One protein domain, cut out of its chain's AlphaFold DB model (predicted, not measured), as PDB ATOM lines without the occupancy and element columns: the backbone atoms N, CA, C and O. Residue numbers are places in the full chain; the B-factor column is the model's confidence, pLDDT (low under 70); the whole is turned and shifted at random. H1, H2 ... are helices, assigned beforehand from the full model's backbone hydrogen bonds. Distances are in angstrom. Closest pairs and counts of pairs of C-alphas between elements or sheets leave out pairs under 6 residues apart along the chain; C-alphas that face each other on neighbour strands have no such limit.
ATOM      1  N   PRO A   2      -2.449  -9.673   9.333       46.72
ATOM      2  CA  PRO A   2      -3.241 -10.725   8.698       46.72
ATOM      3  C   PRO A   2      -3.931 -10.178   7.436       46.72
ATOM      4  O   PRO A   2      -4.221  -8.986   7.358       46.72
ATOM      5  N   ALA A   3      -4.223 -11.043   6.460       50.81
ATOM      6  CA  ALA A   3      -4.818 -10.636   5.179       50.81
ATOM      7  C   ALA A   3      -6.248 -10.059   5.296       50.81
ATOM      8  O   ALA A   3      -6.692  -9.345   4.403       50.81
ATOM      9  N   ALA A   4      -6.942 -10.319   6.411       51.03
ATOM     10  CA  ALA A   4      -8.320  -9.889   6.659       51.03
ATOM     11  C   ALA A   4      -8.547  -8.363   6.581       51.03
ATOM     12  O   ALA A   4      -9.651  -7.939   6.261       51.03
ATOM     13  N   TYR A   5      -7.516  -7.539   6.813       52.66
ATOM     14  CA  TYR A   5      -7.627  -6.072   6.745       52.66
ATOM     15  C   TYR A   5      -7.884  -5.509   5.336       52.66
ATOM     16  O   TYR A   5      -8.254  -4.346   5.218       52.66
ATOM     17  N   PHE A   6      -7.701  -6.314   4.285       55.75
ATOM     18  CA  PHE A   6      -8.019  -5.953   2.897       55.75
ATOM     19  C   PHE A   6      -8.916  -7.009   2.232       55.75
ATOM     20  O   PHE A   6      -8.777  -7.304   1.043       55.75
ATOM     21  N   ALA A   7      -9.829  -7.608   3.002       60.81
ATOM     22  CA  ALA A   7     -10.952  -8.331   2.416       60.81
ATOM     23  C   ALA A   7     -11.805  -7.367   1.555       60.81
ATOM     24  O   ALA A   7     -11.869  -6.181   1.874       60.81
ATOM     25  N   PRO A   8     -12.493  -7.839   0.498       66.19
ATOM     26  CA  PRO A   8     -13.475  -7.025  -0.226       66.19
ATOM     27  C   PRO A   8     -14.759  -6.788   0.592       66.19
ATOM     28  O   PRO A   8     -15.554  -5.909   0.268       66.19
ATOM     29  N   GLU A   9     -14.954  -7.569   1.657       72.81
ATOM     30  CA  GLU A   9     -16.148  -7.577   2.502       72.81
ATOM     31  C   GLU A   9     -16.525  -6.209   3.103       72.81
ATOM     32  O   GLU A   9     -17.701  -5.882   3.024       72.81
ATOM     33  N   PRO A  10     -15.617  -5.356   3.629       71.12
ATOM     34  CA  PRO A  10     -16.015  -4.071   4.217       71.12
ATOM     35  C   PRO A  10     -16.598  -3.092   3.192       71.12
ATOM     36  O   PRO A  10     -17.517  -2.351   3.515       71.12
ATOM     37  N   ILE A  11     -16.104  -3.116   1.947       75.69
ATOM     38  CA  ILE A  11     -16.610  -2.261   0.859       75.69
ATOM     39  C   ILE A  11     -17.986  -2.765   0.389       75.69
ATOM     40  O   ILE A  11     -18.865  -1.971   0.078       75.69
ATOM     41  N   LYS A  12     -18.204  -4.088   0.393       82.38
ATOM     42  CA  LYS A  12     -19.523  -4.690   0.128       82.38
ATOM     43  C   LYS A  12     -20.521  -4.519   1.276       82.38
ATOM     44  O   LYS A  12     -21.720  -4.512   1.021       82.38
ATOM     45  N   ALA A  13     -20.041  -4.449   2.516       88.44
ATOM     46  CA  ALA A  13     -20.866  -4.310   3.712       88.44
ATOM     47  C   ALA A  13     -21.338  -2.869   3.943       88.44
ATOM     48  O   ALA A  13     -22.368  -2.688   4.581       88.44
ATOM     49  N   TYR A  14     -20.593  -1.882   3.427       88.00
ATOM     50  CA  TYR A  14     -20.884  -0.456   3.580       88.00
ATOM     51  C   TYR A  14     -20.667   0.334   2.269       88.00
ATOM     52  O   TYR A  14     -19.840   1.253   2.242       88.00
ATOM     53  N   PRO A  15     -21.359   0.009   1.157       85.75
ATOM     54  CA  PRO A  15     -21.264   0.784  -0.087       85.75
ATOM     55  C   PRO A  15     -21.656   2.261   0.111       85.75
ATOM     56  O   PRO A  15     -21.130   3.149  -0.559       85.75
ATOM     57  N   GLU A  16     -22.532   2.551   1.073       89.81
ATOM     58  CA  GLU A  16     -22.910   3.906   1.467       89.81
ATOM     59  C   GLU A  16     -21.795   4.678   2.193       89.81
ATOM     60  O   GLU A  16     -21.818   5.907   2.180       89.81
ATOM     61  N   ALA A  17     -20.789   4.018   2.783       86.62
ATOM     62  CA  ALA A  17     -19.740   4.708   3.538       86.62
ATOM     63  C   ALA A  17     -18.854   5.607   2.657       86.62
ATOM     64  O   ALA A  17     -18.420   6.665   3.115       86.62
ATOM     65  N   GLU A  18     -18.623   5.235   1.393       83.50
ATOM     66  CA  GLU A  18     -17.915   6.087   0.427       83.50
ATOM     67  C   GLU A  18     -18.720   7.361   0.125       83.50
ATOM     68  O   GLU A  18     -18.178   8.467   0.152       83.50
ATOM     69  N   VAL A  19     -20.037   7.219  -0.067       88.06
ATOM     70  CA  VAL A  19     -20.962   8.338  -0.310       88.06
ATOM     71  C   VAL A  19     -21.054   9.250   0.916       88.06
ATOM     72  O   VAL A  19     -20.981  10.469   0.773       88.06
ATOM     73  N   ILE A  20     -21.154   8.678   2.121       89.62
ATOM     74  CA  ILE A  20     -21.228   9.421   3.388       89.62
ATOM     75  C   ILE A  20     -19.936  10.209   3.634       89.62
ATOM     76  O   ILE A  20     -20.004  11.414   3.869       89.62
ATOM     77  N   LEU A  21     -18.761   9.577   3.534       89.75
ATOM     78  CA  LEU A  21     -17.475  10.259   3.741       89.75
ATOM     79  C   LEU A  21     -17.245  11.367   2.705       89.75
ATOM     80  O   LEU A  21     -16.868  12.482   3.067       89.75
ATOM     81  N   SER A  22     -17.525  11.083   1.431       90.31
ATOM     82  CA  SER A  22     -17.436  12.058   0.340       90.31
ATOM     83  C   SER A  22     -18.393  13.237   0.561       90.31
ATOM     84  O   SER A  22     -17.986  14.393   0.446       90.31
ATOM     85  N   GLY A  23     -19.642  12.968   0.954       91.88
ATOM     86  CA  GLY A  23     -20.645  13.982   1.285       91.88
ATOM     87  C   GLY A  23     -20.246  14.862   2.474       91.88
ATOM     88  O   GLY A  23     -20.303  16.084   2.368       91.88
ATOM     89  N   MET A  24     -19.770  14.261   3.568       93.75
ATOM     90  CA  MET A  24     -19.325  14.983   4.769       93.75
ATOM     91  C   MET A  24     -18.146  15.926   4.495       93.75
ATOM     92  O   MET A  24     -18.102  17.027   5.049       93.75
ATOM     93  N   VAL A  25     -17.199  15.534   3.634       95.62
ATOM     94  CA  VAL A  25     -16.093  16.414   3.214       95.62
ATOM     95  C   VAL A  25     -16.621  17.581   2.371       95.62
ATOM     96  O   VAL A  25     -16.331  18.730   2.696       95.62
ATOM     97  N   ARG A  26     -17.475  17.320   1.368       96.12
ATOM     98  CA  ARG A  26     -18.112  18.369   0.539       96.12
ATOM     99  C   ARG A  26     -18.934  19.371   1.355       96.12
ATOM    100  O   ARG A  26     -19.016  20.529   0.972       96.12
ATOM    101  N   SER A  27     -19.568  18.941   2.449       96.62
ATOM    102  CA  SER A  27     -20.397  19.818   3.291       96.62
ATOM    103  C   SER A  27     -19.626  20.573   4.377       96.62
ATOM    104  O   SER A  27     -20.174  21.501   4.964       96.62
ATOM    105  N   SER A  28     -18.398  20.155   4.703       97.31
ATOM    106  CA  SER A  28     -17.589  20.760   5.779       97.31
ATOM    107  C   SER A  28     -16.553  21.771   5.283       97.31
ATOM    108  O   SER A  28     -15.969  22.492   6.091       97.31
ATOM    109  N   VAL A  29     -16.348  21.852   3.968       97.38
ATOM    110  CA  VAL A  29     -15.424  22.775   3.305       97.38
ATOM    111  C   VAL A  29     -16.201  23.540   2.234       97.38
ATOM    112  O   VAL A  29     -16.995  22.949   1.507       97.38
ATOM    113  N   ALA A  30     -15.999  24.856   2.143       97.56
ATOM    114  CA  ALA A  30     -16.672  25.688   1.145       97.56
ATOM    115  C   ALA A  30     -16.296  25.248  -0.290       97.56
ATOM    116  O   ALA A  30     -15.153  24.837  -0.504       97.56
ATOM    117  N   PRO A  31     -17.219  25.296  -1.271       96.06
ATOM    118  CA  PRO A  31     -17.053  24.620  -2.562       96.06
ATOM    119  C   PRO A  31     -15.846  25.113  -3.369       96.06
ATOM    120  O   PRO A  31     -15.202  24.319  -4.049       96.06
ATOM    121  N   GLU A  32     -15.482  26.389  -3.253       96.81
ATOM    122  CA  GLU A  32     -14.284  26.970  -3.868       96.81
ATOM    123  C   GLU A  32     -12.961  26.456  -3.265       96.81
ATOM    124  O   GLU A  32     -11.908  26.601  -3.877       96.81
ATOM    125  N   ASN A  33     -13.018  25.810  -2.096       97.50
ATOM    126  CA  ASN A  33     -11.889  25.201  -1.392       97.50
ATOM    127  C   ASN A  33     -11.882  23.655  -1.483       97.50
ATOM    128  O   ASN A  33     -11.083  23.007  -0.801       97.50
ATOM    129  N   VAL A  34     -12.737  23.043  -2.317       97.81
ATOM    130  CA  VAL A  34     -12.790  21.584  -2.533       97.81
ATOM    131  C   VAL A  34     -12.324  21.221  -3.944       97.81
ATOM    132  O   VAL A  34     -12.884  21.687  -4.931       97.81
ATOM    133  N   LEU A  35     -11.357  20.302  -4.043       97.56
ATOM    134  CA  LEU A  35     -10.991  19.648  -5.300       97.56
ATOM    135  C   LEU A  35     -11.312  18.150  -5.264       97.56
ATOM    136  O   LEU A  35     -10.677  17.378  -4.547       97.56
ATOM    137  N   GLU A  36     -12.231  17.721  -6.125       96.44
ATOM    138  CA  GLU A  36     -12.523  16.307  -6.372       96.44
ATOM    139  C   GLU A  36     -11.617  15.738  -7.472       96.44
ATOM    140  O   GLU A  36     -12.025  15.599  -8.622       96.44
ATOM    141  N   CYS A  37     -10.375  15.395  -7.126       95.44
ATOM    142  CA  CYS A  37      -9.467  14.706  -8.045       95.44
ATOM    143  C   CYS A  37      -9.731  13.191  -8.035       95.44
ATOM    144  O   CYS A  37      -9.548  12.532  -7.005       95.44
ATOM    145  N   ARG A  38     -10.108  12.610  -9.176       94.81
ATOM    146  CA  ARG A  38     -10.225  11.154  -9.350       94.81
ATOM    147  C   ARG A  38      -8.863  10.548  -9.695       94.81
ATOM    148  O   ARG A  38      -7.939  11.226 -10.150       94.81
ATOM    149  N   ILE A  39      -8.730   9.235  -9.496       94.19
ATOM    150  CA  ILE A  39      -7.514   8.485  -9.847       94.19
ATOM    151  C   ILE A  39      -7.473   8.291 -11.371       94.19
ATOM    152  O   ILE A  39      -7.903   7.264 -11.891       94.19
ATOM    153  N   GLY A  40      -6.967   9.300 -12.076       94.12
ATOM    154  CA  GLY A  40      -6.859   9.317 -13.538       94.12
ATOM    155  C   GLY A  40      -6.718  10.721 -14.124       94.12
ATOM    156  O   GLY A  40      -6.051  10.876 -15.142       94.12
ATOM    157  N   ASP A  41      -7.245  11.741 -13.440       96.06
ATOM    158  CA  ASP A  41      -7.400  13.110 -13.968       96.06
ATOM    159  C   ASP A  41      -6.073  13.892 -14.133       96.06
ATOM    160  O   ASP A  41      -6.057  15.035 -14.584       96.06
ATOM    161  N   GLY A  42      -4.937  13.280 -13.783       95.94
ATOM    162  CA  GLY A  42      -3.599  13.832 -13.995       95.94
ATOM    163  C   GLY A  42      -3.220  14.954 -13.023       95.94
ATOM    164  O   GLY A  42      -3.640  14.975 -11.868       95.94
ATOM    165  N   LEU A  43      -2.342  15.856 -13.475       97.56
ATOM    166  CA  LEU A  43      -1.904  17.022 -12.695       97.56
ATOM    167  C   LEU A  43      -2.701  18.293 -13.010       97.56
ATOM    168  O   LEU A  43      -2.717  19.196 -12.184       97.56
ATOM    169  N   GLU A  44      -3.365  18.377 -14.165       97.19
ATOM    170  CA  GLU A  44      -4.050  19.589 -14.629       97.19
ATOM    171  C   GLU A  44      -5.076  20.165 -13.630       97.19
ATOM    172  O   GLU A  44      -4.912  21.330 -13.254       97.19
ATOM    173  N   PRO A  45      -6.075  19.410 -13.123       97.69
ATOM    174  CA  PRO A  45      -7.051  19.965 -12.183       97.69
ATOM    175  C   PRO A  45      -6.412  20.364 -10.844       97.69
ATOM    176  O   PRO A  45      -6.814  21.358 -10.247       97.69
ATOM    177  N   LEU A  46      -5.376  19.641 -10.402       97.50
ATOM    178  CA  LEU A  46      -4.639  19.936  -9.172       97.50
ATOM    179  C   LEU A  46      -3.768  21.194  -9.302       97.50
ATOM    180  O   LEU A  46      -3.750  22.028  -8.402       97.50
ATOM    181  N   CYS A  47      -3.067  21.354 -10.421       97.88
ATOM    182  CA  CYS A  47      -2.274  22.542 -10.724       97.88
ATOM    183  C   CYS A  47      -3.165  23.778 -10.893       97.88
ATOM    184  O   CYS A  47      -2.860  24.820 -10.314       97.88
ATOM    185  N   LYS A  48      -4.304  23.639 -11.588       98.00
ATOM    186  CA  LYS A  48      -5.308  24.701 -11.747       98.00
ATOM    187  C   LYS A  48      -5.918  25.139 -10.412       98.00
ATOM    188  O   LYS A  48      -6.028  26.330 -10.173       98.00
ATOM    189  N   PHE A  49      -6.270  24.201  -9.533       97.94
ATOM    190  CA  PHE A  49      -6.804  24.502  -8.195       97.94
ATOM    191  C   PHE A  49      -5.772  25.139  -7.245       97.94
ATOM    192  O   PHE A  49      -6.138  25.788  -6.272       97.94
ATOM    193  N   LEU A  50      -4.475  24.953  -7.506       97.81
ATOM    194  CA  LEU A  50      -3.382  25.504  -6.699       97.81
ATOM    195  C   LEU A  50      -2.723  26.750  -7.322       97.81
ATOM    196  O   LEU A  50      -1.641  27.126  -6.860       97.81
ATOM    197  N   ASP A  51      -3.322  27.324  -8.376       98.06
ATOM    198  CA  ASP A  51      -2.797  28.430  -9.198       98.06
ATOM    199  C   ASP A  51      -1.316  28.257  -9.590       98.06
ATOM    200  O   ASP A  51      -0.489  29.171  -9.500       98.06
ATOM    201  N   LYS A  52      -0.950  27.037 -10.003       98.25
ATOM    202  CA  LYS A  52       0.427  26.657 -10.352       98.25
ATOM    203  C   LYS A  52       0.523  26.122 -11.777       98.25
ATOM    204  O   LYS A  52      -0.387  25.432 -12.232       98.25
ATOM    205  N   PRO A  53       1.645  26.370 -12.478       98.19
ATOM    206  CA  PRO A  53       1.891  25.740 -13.765       98.19
ATOM    207  C   PRO A  53       1.960  24.216 -13.613       98.19
ATOM    208  O   PRO A  53       2.432  23.692 -12.599       98.19
ATOM    209  N   ILE A  54       1.511  23.504 -14.645       98.19
ATOM    210  CA  ILE A  54       1.684  22.054 -14.750       98.19
ATOM    211  C   ILE A  54       3.186  21.781 -14.951       98.19
ATOM    212  O   ILE A  54       3.782  22.377 -15.852       98.19
ATOM    213  N   PRO A  55       3.837  20.934 -14.130       97.75
ATOM    214  CA  PRO A  55       5.233  20.573 -14.349       97.75
ATOM    215  C   PRO A  55       5.370  19.711 -15.611       97.75
ATOM    216  O   PRO A  55       4.453  18.985 -15.984       97.75
ATOM    217  N   SER A  56       6.544  19.739 -16.242       97.81
ATOM    218  CA  SER A  56       6.848  18.927 -17.432       97.81
ATOM    219  C   SER A  56       6.912  17.415 -17.172       97.81
ATOM    220  O   SER A  56       6.969  16.633 -18.118       97.81
TER     221      SER A  56
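What this domain is: This is residues 2 to 56 of the 570 residues of an uncharacterized protein of Tolypocladium capitatum (UniProt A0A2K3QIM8). One long helix, H3, makes one side of a flat, open shape; at its first end the short helices H2 and H1 turn away, and residues 2 to 21 stick out as a free arm. At the other end of H3 a long loop, residues 29 to 43, swings out and folds back to the short helix H4 and a tail. The printed part has 55 residues with four named helices, H1, H2, H3 and H4 in chain order, and no named strand: all helix. It is extended, with a radius of gyration of the C-alphas of 15.8 A and spans of 42 by 30 by 16 A.

How they stand to each other: Start at H3, residues 15 to 28, which touches no helix. Before it, H2, residues 9 to 13, and H3 meet only through their tight link, Tyr 14. One step further out, H1, residues 3 to 6, is apart from H2 and H3. Beyond the long link, H4, residues 44 to 49, is apart from H1, H2 and H3. In H2 and H4 every O i to N i+4 pair is within hydrogen-bond range, in H3 9 of 10; H1 is too short for such a pair, and its one O i to N i+3 pair is within range.

Where its parts are: Find C-alpha 15 at (-21.264, 0.784, -0.087); from there H3 runs 21.1 A to C-alpha 28 at (-17.589, 20.760, 5.779). H2 measures 5.9 A and H1 6.1 A from first to last C-alpha. H4 runs 8.6 A and ends at C-alpha 49, at (-6.804, 24.502, -8.195).

The domain as a whole: Look at Pro 2 and Pro 53: their C-alphas, the two farthest apart, are 43.1 A apart. The printed part has no cut. The long link is H3 to H4, 15 residues. Mean pLDDT of the printed part is 88.3; residues 2 to 8 are under 70.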